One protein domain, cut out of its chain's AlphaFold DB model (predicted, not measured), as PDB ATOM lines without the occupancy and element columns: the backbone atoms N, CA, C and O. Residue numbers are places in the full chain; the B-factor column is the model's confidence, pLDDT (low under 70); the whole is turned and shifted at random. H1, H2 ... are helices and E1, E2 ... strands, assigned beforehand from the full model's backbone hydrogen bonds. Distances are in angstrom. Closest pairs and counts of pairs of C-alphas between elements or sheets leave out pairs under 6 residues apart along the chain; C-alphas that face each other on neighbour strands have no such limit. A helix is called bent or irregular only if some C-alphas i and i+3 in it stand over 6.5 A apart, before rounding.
ATOM      1  N   GLN A  13       1.934  37.274 103.684       75.56
ATOM      2  CA  GLN A  13       2.171  38.145 104.842       75.56
ATOM      3  C   GLN A  13       1.870  37.411 106.156       75.56
ATOM      4  O   GLN A  13       2.686  37.451 107.070       75.56
ATOM      5  N   PHE A  14       0.739  36.703 106.237       80.12
ATOM      6  CA  PHE A  14       0.346  35.939 107.423       80.12
ATOM      7  C   PHE A  14       1.298  34.769 107.684       80.12
ATOM      8  O   PHE A  14       1.646  34.490 108.825       80.12
ATOM      9  N   THR A  15       1.773  34.117 106.622       80.06
ATOM     10  CA  THR A  15       2.774  33.046 106.740       80.06
ATOM     11  C   THR A  15       4.109  33.569 107.285       80.06
ATOM     12  O   THR A  15       4.798  32.856 108.011       80.06
ATOM     13  N   HIS A  16       4.486  34.802 106.935       81.44
ATOM     14  CA  HIS A  16       5.758  35.399 107.343       81.44
ATOM     15  C   HIS A  16       5.714  35.998 108.756       81.44
ATOM     16  O   HIS A  16       6.672  35.859 109.510       81.44
ATOM     17  N   ASP A  17       4.603  36.643 109.112       82.94
ATOM     18  CA  ASP A  17       4.369  37.224 110.433       82.94
ATOM     19  C   ASP A  17       2.896  37.050 110.851       82.94
ATOM     20  O   ASP A  17       2.063  37.930 110.613       82.94
ATOM     21  N   PRO A  18       2.545  35.915 111.483       85.25
ATOM     22  CA  PRO A  18       1.196  35.703 111.995       85.25
ATOM     23  C   PRO A  18       0.954  36.442 113.323       85.25
ATOM     24  O   PRO A  18      -0.193  36.615 113.739       85.25
ATOM     25  N   TYR A  19       2.014  36.877 114.014       87.25
ATOM     26  CA  TYR A  19       1.915  37.398 115.377       87.25
ATOM     27  C   TYR A  19       1.287  38.775 115.437       87.25
ATOM     28  O   TYR A  19       0.482  39.017 116.328       87.25
ATOM     29  N   SER A  20       1.580  39.649 114.477       86.44
ATOM     30  CA  SER A  20       0.941  40.966 114.397       86.44
ATOM     31  C   SER A  20      -0.590  40.871 114.305       86.44
ATOM     32  O   SER A  20      -1.308  41.708 114.858       86.44
ATOM     33  N   PHE A  21      -1.114  39.816 113.672       86.75
ATOM     34  CA  PHE A  21      -2.545  39.522 113.685       86.75
ATOM     35  C   PHE A  21      -3.027  39.056 115.065       86.75
ATOM     36  O   PHE A  21      -4.001  39.609 115.582       86.75
ATOM     37  N   TYR A  22      -2.360  38.069 115.672       88.56
ATOM     38  CA  TYR A  22      -2.746  37.561 116.992       88.56
ATOM     39  C   TYR A  22      -2.677  38.642 118.066       88.56
ATOM     40  O   TYR A  22      -3.602  38.754 118.863       88.56
ATOM     41  N   GLU A  23      -1.643  39.484 118.057       90.81
ATOM     42  CA  GLU A  23      -1.519  40.621 118.968       90.81
ATOM     43  C   GLU A  23      -2.768  41.486 118.927       90.81
ATOM     44  O   GLU A  23      -3.333  41.795 119.971       90.81
ATOM     45  N   ARG A  24      -3.254  41.817 117.729       88.81
ATOM     46  CA  ARG A  24      -4.465  42.621 117.608       88.81
ATOM     47  C   ARG A  24      -5.725  41.874 118.038       88.81
ATOM     48  O   ARG A  24      -6.594  42.465 118.673       88.81
ATOM     49  N   LEU A  25      -5.824  40.588 117.709       90.56
ATOM     50  CA  LEU A  25      -6.944  39.741 118.116       90.56
ATOM     51  C   LEU A  25      -7.049  39.649 119.651       90.56
ATOM     52  O   LEU A  25      -8.150  39.728 120.191       90.56
ATOM     53  N   HIS A  26      -5.908  39.514 120.333       92.94
ATOM     54  CA  HIS A  26      -5.795  39.429 121.789       92.94
ATOM     55  C   HIS A  26      -5.957  40.792 122.479       92.94
ATOM     56  O   HIS A  26      -6.604  40.866 123.514       92.94
ATOM     57  N   GLN A  27      -5.405  41.873 121.914       93.06
ATOM     58  CA  GLN A  27      -5.519  43.230 122.477       93.06
ATOM     59  C   GLN A  27      -6.973  43.679 122.631       93.06
ATOM     60  O   GLN A  27      -7.319  44.316 123.623       93.06
ATOM     61  N   ASP A  28      -7.807  43.335 121.652       92.38
ATOM     62  CA  ASP A  28      -9.198  43.770 121.577       92.38
ATOM     63  C   ASP A  28     -10.193  42.665 122.026       92.38
ATOM     64  O   ASP A  28     -11.404  42.851 121.890       92.38
ATOM     65  N   ASP A  29      -9.718  41.519 122.550       94.00
ATOM     66  CA  ASP A  29     -10.537  40.361 122.977       94.00
ATOM     67  C   ASP A  29     -11.538  39.878 121.898       94.00
ATOM     68  O   ASP A  29     -12.709  39.583 122.157       94.00
ATOM     69  N   LEU A  30     -11.092  39.818 120.642       93.06
ATOM     70  CA  LEU A  30     -11.989  39.655 119.498       93.06
ATOM     71  C   LEU A  30     -12.332  38.193 119.197       93.06
ATOM     72  O   LEU A  30     -11.492  37.299 119.271       93.06
ATOM     73  N   ILE A  31     -13.566  37.978 118.732       93.44
ATOM     74  CA  ILE A  31     -13.949  36.792 117.962       93.44
ATOM     75  C   ILE A  31     -13.999  37.209 116.494       93.44
ATOM     76  O   ILE A  31     -14.849  38.006 116.096       93.44
ATOM     77  N   TYR A  32     -13.075  36.692 115.693       89.69
ATOM     78  CA  TYR A  32     -12.973  37.006 114.272       89.69
ATOM     79  C   TYR A  32     -13.470  35.834 113.431       89.69
ATOM     80  O   TYR A  32     -13.043  34.702 113.632       89.69
ATOM     81  N   PHE A  33     -14.365  36.103 112.485       89.38
ATOM     82  CA  PHE A  33     -14.830  35.106 111.526       89.38
ATOM     83  C   PHE A  33     -14.065  35.259 110.211       89.38
ATOM     84  O   PHE A  33     -14.165  36.293 109.546       89.38
ATOM     85  N   ASP A  34     -13.323  34.221 109.845       84.38
ATOM     86  CA  ASP A  34     -12.690  34.092 108.542       84.38
ATOM     87  C   ASP A  34     -13.695  33.502 107.547       84.38
ATOM     88  O   ASP A  34     -14.125  32.350 107.668       84.38
ATOM     89  N   GLN A  35     -14.062  34.314 106.557       83.94
ATOM     90  CA  GLN A  35     -15.019  33.941 105.521       83.94
ATOM     91  C   GLN A  35     -14.460  32.909 104.540       83.94
ATOM     92  O   GLN A  35     -15.236  32.119 104.012       83.94
ATOM     93  N   GLU A  36     -13.147  32.905 104.288       82.50
ATOM     94  CA  GLU A  36     -12.542  31.994 103.312       82.50
ATOM     95  C   GLU A  36     -12.529  30.563 103.839       82.50
ATOM     96  O   GLU A  36     -12.927  29.636 103.137       82.50
ATOM     97  N   ASN A  37     -12.133  30.389 105.102       79.19
ATOM     98  CA  ASN A  37     -12.073  29.075 105.742       79.19
ATOM     99  C   ASN A  37     -13.343  28.710 106.520       79.19
ATOM    100  O   ASN A  37     -13.399  27.636 107.118       79.19
ATOM    101  N   ASN A  38     -14.348  29.595 106.536       85.00
ATOM    102  CA  ASN A  38     -15.572  29.447 107.328       85.00
ATOM    103  C   ASN A  38     -15.257  29.056 108.787       85.00
ATOM    104  O   ASN A  38     -15.790  28.084 109.330       85.00
ATOM    105  N   SER A  39     -14.325  29.785 109.401       86.19
ATOM    106  CA  SER A  39     -13.736  29.437 110.697       86.19
ATOM    107  C   SER A  39     -13.696  30.636 111.641       86.19
ATOM    108  O   SER A  39     -13.744  31.787 111.209       86.19
ATOM    109  N   TYR A  40     -13.640  30.370 112.948       90.62
ATOM    110  CA  TYR A  40     -13.576  31.405 113.978       90.62
ATOM    111  C   TYR A  40     -12.206  31.418 114.654       90.62
ATOM    112  O   TYR A  40     -11.702  30.381 115.080       90.62
ATOM    113  N   PHE A  41     -11.658  32.616 114.819       91.62
ATOM    114  CA  PHE A  41     -10.488  32.918 115.629       91.62
ATOM    115  C   PHE A  41     -10.937  33.544 116.941       91.62
ATOM    116  O   PHE A  41     -11.750  34.469 116.944       91.62
ATOM    117  N   ILE A  42     -10.401  33.044 118.051       94.62
ATOM    118  CA  ILE A  42     -10.773  33.464 119.402       94.62
ATOM    119  C   ILE A  42      -9.565  34.140 120.047       94.62
ATOM    120  O   ILE A  42      -8.544  33.496 120.273       94.62
ATOM    121  N   GLY A  43      -9.676  35.440 120.315       93.75
ATOM    122  CA  GLY A  43      -8.623  36.245 120.933       93.75
ATOM    123  C   GLY A  43      -8.628  36.194 122.455       93.75
ATOM    124  O   GLY A  43      -7.574  36.256 123.078       93.75
ATOM    125  N   LYS A  44      -9.785  36.037 123.091       96.06
ATOM    126  CA  LYS A  44      -9.860  36.049 124.552       96.06
ATOM    127  C   LYS A  44      -9.375  34.722 125.146       96.06
ATOM    128  O   LYS A  44      -9.907  33.660 124.814       96.06
ATOM    129  N   PHE A  45      -8.398  34.769 126.052       94.75
ATOM    130  CA  PHE A  45      -7.791  33.563 126.633       94.75
ATOM    131  C   PHE A  45      -8.801  32.704 127.407       94.75
ATOM    132  O   PHE A  45      -8.849  31.486 127.230       94.75
ATOM    133  N   GLU A  46      -9.658  33.325 128.218       96.75
ATOM    134  CA  GLU A  46     -10.679  32.616 128.997       96.75
ATOM    135  C   GLU A  46     -11.691  31.892 128.096       96.75
ATOM    136  O   GLU A  46     -12.228  30.841 128.458       96.75
ATOM    137  N   ASP A  47     -11.945  32.433 126.903       96.56
ATOM    138  CA  ASP A  47     -12.841  31.817 125.931       96.56
ATOM    139  C   ASP A  47     -12.190  30.594 125.285       96.56
ATOM    140  O   ASP A  47     -12.849  29.563 125.153       96.56
ATOM    141  N   VAL A  48     -10.893  30.664 124.966       94.94
ATOM    142  CA  VAL A  48     -10.119  29.509 124.482       94.94
ATOM    143  C   VAL A  48     -10.134  28.383 125.514       94.94
ATOM    144  O   VAL A  48     -10.470  27.246 125.182       94.94
ATOM    145  N   GLU A  49      -9.836  28.687 126.781       95.75
ATOM    146  CA  GLU A  49      -9.846  27.686 127.849       95.75
ATOM    147  C   GLU A  49     -11.228  27.030 128.000       95.75
ATOM    148  O   GLU A  49     -11.339  25.804 128.119       95.75
ATOM    149  N   ARG A  50     -12.296  27.834 127.948       95.94
ATOM    150  CA  ARG A  50     -13.676  27.347 128.029       95.94
ATOM    151  C   ARG A  50     -14.046  26.458 126.844       95.94
ATOM    152  O   ARG A  50     -14.691  25.432 127.044       95.94
ATOM    153  N   ILE A  51     -13.647  26.834 125.629       94.94
ATOM    154  CA  ILE A  51     -13.898  26.066 124.403       94.94
ATOM    155  C   ILE A  51     -13.210  24.703 124.480       94.94
ATOM    156  O   ILE A  51     -13.868  23.687 124.266       94.94
ATOM    157  N   LEU A  52     -11.929  24.666 124.861       91.69
ATOM    158  CA  LEU A  52     -11.145  23.427 124.942       91.69
ATOM    159  C   LEU A  52     -11.684  22.431 125.980       91.69
ATOM    160  O   LEU A  52     -11.495  21.228 125.832       91.69
ATOM    161  N   LYS A  53     -12.359  22.918 127.027       93.56
ATOM    162  CA  LYS A  53     -12.970  22.083 128.076       93.56
ATOM    163  C   LYS A  53     -14.448  21.773 127.824       93.56
ATOM    164  O   LYS A  53     -15.050  21.013 128.582       93.56
ATOM    165  N   SER A  54     -15.057  22.373 126.805       95.88
ATOM    166  CA  SER A  54     -16.486  22.235 126.535       95.88
ATOM    167  C   SER A  54     -16.771  21.017 125.653       95.88
ATOM    168  O   SER A  54     -16.154  20.870 124.600       95.88
ATOM    169  N   PRO A  55     -17.774  20.185 125.991       93.75
ATOM    170  CA  PRO A  55     -18.175  19.056 125.150       93.75
ATOM    171  C   PRO A  55     -18.890  19.485 123.857       93.75
ATOM    172  O   PRO A  55     -19.170  18.648 123.001       93.75
ATOM    173  N   GLN A  56     -19.229  20.771 123.715       93.75
ATOM    174  CA  GLN A  56     -19.913  21.308 122.534       93.75
ATOM    175  C   GLN A  56     -18.970  21.438 121.329       93.75
ATOM    176  O   GLN A  56     -19.429  21.436 120.188       93.75
ATOM    177  N   PHE A  57     -17.662  21.536 121.574       92.50
ATOM    178  CA  PHE A  57     -16.637  21.612 120.540       92.50
ATOM    179  C   PHE A  57     -15.959  20.251 120.402       92.50
ATOM    180  O   PHE A  57     -15.634  19.600 121.391       92.50
ATOM    181  N   THR A  58     -15.764  19.794 119.165       88.88
ATOM    182  CA  THR A  58     -15.237  18.450 118.890       88.88
ATOM    183  C   THR A  58     -13.980  18.532 118.039       88.88
ATOM    184  O   THR A  58     -13.882  19.384 117.159       88.88
ATOM    185  N   THR A  59     -13.070  17.581 118.223       84.25
ATOM    186  CA  THR A  59     -11.893  17.391 117.365       84.25
ATOM    187  C   THR A  59     -12.177  16.499 116.152       84.25
ATOM    188  O   THR A  59     -11.265  16.207 115.384       84.25
ATOM    189  N   LYS A  60     -13.437  16.093 115.922       82.75
ATOM    190  CA  LYS A  60     -13.829  15.234 114.788       82.75
ATOM    191  C   LYS A  60     -13.383  15.755 113.415       82.75
ATOM    192  O   LYS A  60     -13.017  14.914 112.600       82.75
ATOM    193  N   PRO A  61     -13.357  17.073 113.130       77.75
ATOM    194  CA  PRO A  61     -12.833  17.574 111.858       77.75
ATOM    195  C   PRO A  61     -11.367  17.207 111.574       77.75
ATOM    196  O   PRO A  61     -10.956  17.275 110.422       77.75
ATOM    197  N   LEU A  62     -10.585  16.792 112.580       73.31
ATOM    198  CA  LEU A  62      -9.210  16.308 112.401       73.31
ATOM    199  C   LEU A  62      -9.143  14.833 111.954       73.31
ATOM    200  O   LEU A  62      -8.134  14.407 111.396       73.31
ATOM    201  N   MET A  63     -10.220  14.061 112.143       75.19
ATOM    202  CA  MET A  63     -10.277  12.624 111.836       75.19
ATOM    203  C   MET A  63      -9.980  12.284 110.362       75.19
ATOM    204  O   MET A  63      -9.267  11.312 110.126       75.19
ATOM    205  N   PRO A  64     -10.447  13.045 109.348       76.50
ATOM    206  CA  PRO A  64     -10.124  12.739 107.955       76.50
ATOM    207  C   PRO A  64      -8.624  12.790 107.650       76.50
ATOM    208  O   PRO A  64      -8.153  12.007 106.828       76.50
ATOM    209  N   LEU A  65      -7.867  13.676 108.309       77.31
ATOM    210  CA  LEU A  65      -6.420  13.779 108.117       77.31
ATOM    211  C   LEU A  65      -5.706  12.550 108.686       77.31
ATOM    212  O   LEU A  65      -4.843  11.986 108.021       77.31
ATOM    213  N   GLU A  66      -6.112  12.108 109.876       77.38
ATOM    214  CA  GLU A  66      -5.598  10.890 110.507       77.38
ATOM    215  C   GLU A  66      -5.907   9.648 109.661       77.38
ATOM    216  O   GLU A  66      -5.005   8.882 109.331       77.38
ATOM    217  N   VAL A  67      -7.165   9.478 109.238       81.06
ATOM    218  CA  VAL A  67      -7.589   8.321 108.435       81.06
ATOM    219  C   VAL A  67      -6.868   8.289 107.088       81.06
ATOM    220  O   VAL A  67      -6.350   7.245 106.699       81.06
ATOM    221  N   SER A  68      -6.791   9.423 106.386       77.50
ATOM    222  CA  SER A  68      -6.135   9.488 105.072       77.50
ATOM    223  C   SER A  68      -4.631   9.243 105.177       77.50
ATOM    224  O   SER A  68      -4.076   8.509 104.361       77.50
ATOM    225  N   ALA A  69      -3.970   9.824 106.186       83.88
ATOM    226  CA  ALA A  69      -2.551   9.588 106.431       83.88
ATOM    227  C   ALA A  69      -2.281   8.110 106.735       83.88
ATOM    228  O   ALA A  69      -1.372   7.540 106.144       83.88
ATOM    229  N   ASN A  70      -3.100   7.477 107.582       82.75
ATOM    230  CA  ASN A  70      -2.954   6.060 107.910       82.75
ATOM    231  C   ASN A  70      -3.140   5.165 106.677       82.75
ATOM    232  O   ASN A  70      -2.271   4.345 106.406       82.75
ATOM    233  N   ILE A  71      -4.183   5.390 105.864       84.31
ATOM    234  CA  ILE A  71      -4.394   4.636 104.614       84.31
ATOM    235  C   ILE A  71      -3.172   4.742 103.695       84.31
ATOM    236  O   ILE A  71      -2.723   3.741 103.148       84.31
ATOM    237  N   ILE A  72      -2.625   5.947 103.515       84.12
ATOM    238  CA  ILE A  72      -1.452   6.146 102.656       84.12
ATOM    239  C   ILE A  72      -0.225   5.454 103.253       84.12
ATOM    240  O   ILE A  72       0.489   4.767 102.531       84.12
ATOM    241  N   LEU A  73       0.032   5.623 104.551       83.81
ATOM    242  CA  LEU A  73       1.203   5.045 105.213       83.81
ATOM    243  C   LEU A  73       1.170   3.512 105.217       83.81
ATOM    244  O   LEU A  73       2.214   2.895 105.012       83.81
ATOM    245  N   ASP A  74      -0.008   2.904 105.355       83.81
ATOM    246  CA  ASP A  74      -0.194   1.450 105.279       83.81
ATOM    247  C   ASP A  74       0.154   0.887 103.887       83.81
ATOM    248  O   ASP A  74       0.594  -0.258 103.763       83.81
ATOM    249  N   LEU A  75       0.021   1.700 102.831       84.69
ATOM    250  CA  LEU A  75       0.363   1.335 101.452       84.69
ATOM    251  C   LEU A  75       1.854   1.507 101.113       84.69
ATOM    252  O   LEU A  75       2.278   1.113 100.023       84.69
ATOM    253  N   LEU A  76       2.662   2.085 102.010       86.00
ATOM    254  CA  LEU A  76       4.089   2.348 101.800       86.00
ATOM    255  C   LEU A  76       4.948   1.388 102.637       86.00
ATOM    256  O   LEU A  76       5.459   1.787 103.685       86.00
ATOM    257  N   PRO A  77       5.166   0.124 102.223       85.06
ATOM    258  CA  PRO A  77       5.912  -0.811 103.048       85.06
ATOM    259  C   PRO A  77       7.393  -0.417 103.147       85.06
ATOM    260  O   PRO A  77       8.063  -0.091 102.160       85.06
ATOM    261  N   GLN A  78       7.907  -0.499 104.377       87.44
ATOM    262  CA  GLN A  78       9.281  -0.153 104.761       87.44
ATOM    263  C   GLN A  78       9.688   1.292 104.390       87.44
ATOM    264  O   GLN A  78      10.715   1.477 103.726       87.44
ATOM    265  N   PRO A  79       8.937   2.325 104.818       88.81
ATOM    266  CA  PRO A  79       9.291   3.702 104.515       88.81
ATOM    267  C   PRO A  79      10.553   4.095 105.297       88.81
ATOM    268  O   PRO A  79      10.694   3.828 106.492       88.81
ATOM    269  N   ARG A  80      11.513   4.710 104.611       90.56
ATOM    270  CA  ARG A  80      12.811   5.139 105.151       90.56
ATOM    271  C   ARG A  80      13.073   6.567 104.698       90.56
ATOM    272  O   ARG A  80      12.857   6.886 103.535       90.56
ATOM    273  N   MET A  81      13.569   7.425 105.582       91.12
ATOM    274  CA  MET A  81      13.993   8.770 105.178       91.12
ATOM    275  C   MET A  81      15.161   8.667 104.194       91.12
ATOM    276  O   MET A  81      16.126   7.953 104.466       91.12
ATOM    277  N   ALA A  82      15.086   9.393 103.078       91.00
ATOM    278  CA  ALA A  82      16.159   9.410 102.084       91.00
ATOM    279  C   ALA A  82      17.455   9.999 102.667       91.00
ATOM    280  O   ALA A  82      18.532   9.445 102.469       91.00
ATOM    281  N   ASN A  83      17.329  11.086 103.441       89.75
ATOM    282  CA  ASN A  83      18.442  11.814 104.052       89.75
ATOM    283  C   ASN A  83      18.122  12.163 105.521       89.75
ATOM    284  O   ASN A  83      17.666  13.270 105.809       89.75
ATOM    285  N   PRO A  84      18.339  11.244 106.478       87.06
ATOM    286  CA  PRO A  84      18.000  11.480 107.886       87.06
ATOM    287  C   PRO A  84      18.779  12.645 108.514       87.06
ATOM    288  O   PRO A  84      18.260  13.354 109.369       87.06
ATOM    289  N   SER A  85      20.024  12.861 108.082       85.75
ATOM    290  CA  SER A  85      20.916  13.898 108.618       85.75
ATOM    291  C   SER A  85      20.534  15.323 108.212       85.75
ATOM    292  O   SER A  85      20.991  16.266 108.850       85.75
ATOM    293  N   SER A  86      19.714  15.491 107.170       84.50
ATOM    294  CA  SER A  86      19.218  16.798 106.726       84.50
ATOM    295  C   SER A  86      17.832  17.134 107.281       84.50
ATOM    296  O   SER A  86      17.247  18.137 106.875       84.50
ATOM    297  N   TYR A  87      17.270  16.293 108.153       84.50
ATOM    298  CA  TYR A  87      15.989  16.572 108.791       84.50
ATOM    299  C   TYR A  87      16.105  17.816 109.675       84.50
ATOM    300  O   TYR A  87      16.954  17.889 110.563       84.50
ATOM    301  N   CYS A  88      15.233  18.789 109.436       83.00
ATOM    302  CA  CYS A  88      15.144  20.009 110.219       83.00
ATOM    303  C   CYS A  88      13.669  20.359 110.388       83.00
ATOM    304  O   CYS A  88      12.945  20.456 109.397       83.00
ATOM    305  N   GLU A  89      13.222  20.524 111.629       83.75
ATOM    306  CA  GLU A  89      11.865  20.986 111.899       83.75
ATOM    307  C   GLU A  89      11.753  22.473 111.589       83.75
ATOM    308  O   GLU A  89      12.589  23.287 111.978       83.75
ATOM    309  N   THR A  90      10.684  22.818 110.886       73.12
ATOM    310  CA  THR A  90      10.351  24.183 110.504       73.12
ATOM    311  C   THR A  90       8.926  24.482 110.944       73.12
ATOM    312  O   THR A  90       8.089  23.586 110.992       73.12
ATOM    313  N   GLY A  91       8.631  25.745 111.235       65.44
ATOM    314  CA  GLY A  91       7.282  26.173 111.586       65.44
ATOM    315  C   GLY A  91       7.068  26.372 113.082       65.44
ATOM    316  O   GLY A  91       7.733  25.794 113.938       65.44
ATOM    317  N   LEU A  92       6.127  27.264 113.378       55.97
ATOM    318  CA  LEU A  92       5.834  27.734 114.726       55.97
ATOM    319  C   LEU A  92       4.814  26.852 115.464       55.97
ATOM    320  O   LEU A  92       4.937  26.638 116.669       55.97
ATOM    321  N   TYR A  93       3.820  26.330 114.737       50.50
ATOM    322  CA  TYR A  93       2.703  25.556 115.301       50.50
ATOM    323  C   TYR A  93       2.658  24.110 114.800       50.50
ATOM    324  O   TYR A  93       2.348  23.202 115.567       50.50
ATOM    325  N   THR A  94       3.015  23.868 113.539       58.28
ATOM    326  CA  THR A  94       3.196  22.521 112.991       58.28
ATOM    327  C   THR A  94       4.674  22.169 113.078       58.28
ATOM    328  O   THR A  94       5.456  22.582 112.225       58.28
ATOM    329  N   ARG A  95       5.078  21.444 114.125       64.00
ATOM    330  CA  ARG A  95       6.440  20.901 114.204       64.00
ATOM    331  C   ARG A  95       6.591  19.809 113.153       64.00
ATOM    332  O   ARG A  95       6.046  18.720 113.307       64.00
ATOM    333  N   GLY A  96       7.272  20.129 112.063       75.19
ATOM    334  CA  GLY A  96       7.537  19.194 110.980       75.19
ATOM    335  C   GLY A  96       8.515  19.781 109.968       75.19
ATOM    336  O   GLY A  96       8.718  20.995 109.925       75.19
ATOM    337  N   PRO A  97       9.173  18.945 109.160       81.62
ATOM    338  CA  PRO A  97      10.049  19.441 108.116       81.62
ATOM    339  C   PRO A  97       9.227  20.114 107.013       81.62
ATOM    340  O   PRO A  97       8.109  19.692 106.718       81.62
ATOM    341  N   SER A  98       9.807  21.110 106.341       80.69
ATOM    342  CA  SER A  98       9.194  21.731 105.156       80.69
ATOM    343  C   SER A  98       8.908  20.711 104.046       80.69
ATOM    344  O   SER A  98       8.007  20.893 103.233       80.69
ATOM    345  N   SER A  99       9.691  19.632 104.009       83.12
ATOM    346  CA  SER A  99       9.513  18.481 103.128       83.12
ATOM    347  C   SER A  99      10.207  17.255 103.723       83.12
ATOM    348  O   SER A  99      11.329  17.379 104.217       83.12
ATOM    349  N   LEU A 100       9.599  16.071 103.610       85.44
ATOM    350  CA  LEU A 100      10.214  14.802 104.009       85.44
ATOM    351  C   LEU A 100      10.258  13.839 102.820       85.44
ATOM    352  O   LEU A 100       9.233  13.308 102.403       85.44
ATOM    353  N   VAL A 101      11.453  13.609 102.274       90.00
ATOM    354  CA  VAL A 101      11.648  12.658 101.171       90.00
ATOM    355  C   VAL A 101      11.784  11.244 101.735       90.00
ATOM    356  O   VAL A 101      12.635  10.991 102.594       90.00
ATOM    357  N   LEU A 102      10.962  10.323 101.233       88.56
ATOM    358  CA  LEU A 102      10.913   8.928 101.665       88.56
ATOM    359  C   LEU A 102      11.323   7.979 100.535       88.56
ATOM    360  O   LEU A 102      10.974   8.183  99.375       88.56
ATOM    361  N   HIS A 103      12.021   6.908 100.896       90.31
ATOM    362  CA  HIS A 103      12.189   5.698 100.098       90.31
ATOM    363  C   HIS A 103      11.258   4.625 100.653       90.31
ATOM    364  O   HIS A 103      11.192   4.441 101.865       90.31
ATOM    365  N   PHE A 104      10.567   3.894  99.791       88.50
ATOM    366  CA  PHE A 104       9.710   2.780 100.184       88.50
ATOM    367  C   PHE A 104       9.789   1.684  99.126       88.50
ATOM    368  O   PHE A 104      10.244   1.922  98.005       88.50
TER     369      PHE A 104
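This is residues 13 to 104 of the 128 residues of an uncharacterized protein of Vibrio cidicii (UniProt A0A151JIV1). The model is an open, hollow frame: H1, H2, the hairpin of E1 and E2, and H3 gather at one end, H4 alone makes a long side, and residues 75 to 104 fold back as a long loop. The printed part has 92 residues, under half in named elements, H1 H2 E1 E2 H3 H4 in order, mostly helix; the sheet E1 - E2 is antiparallel. It is only just loose, close to extended, radius of gyration of the C-alphas 18.1 A, spans 49 by 31 by 24 A.

H1, residues 13 to 16, begins at C-alpha 13 (2.171, 38.145, 104.842). H2 is 19 to 27, E1 31 to 34, E2 39 to 42, H3 45 to 53. H4, 60 to 74, 21.6 A, ends at C-alpha 74 (-0.194, 1.450, 105.279) and is only just irregular: C-alphas 61 and 64 are 6.8 A apart.

H2 and H3 are close but not clearly touching, closest C-alphas His 26 and Phe 45, 7.9 A, about perpendicular at 85 degrees. Across E1 and E2, N 32 and O 41 are 2.9 A apart. H4 is apart from H1, H2, E1, E2 and H3. Each O i to N i+4 pair is within hydrogen-bond range in H2 and H3, 9 of 11 in H4; H1 is too short.

The farthest C-alphas, Asp 28 and Pro 77, are 50.6 A apart. The printed part has no cut and no long link. Residues 91 to 95 have pLDDT under 70.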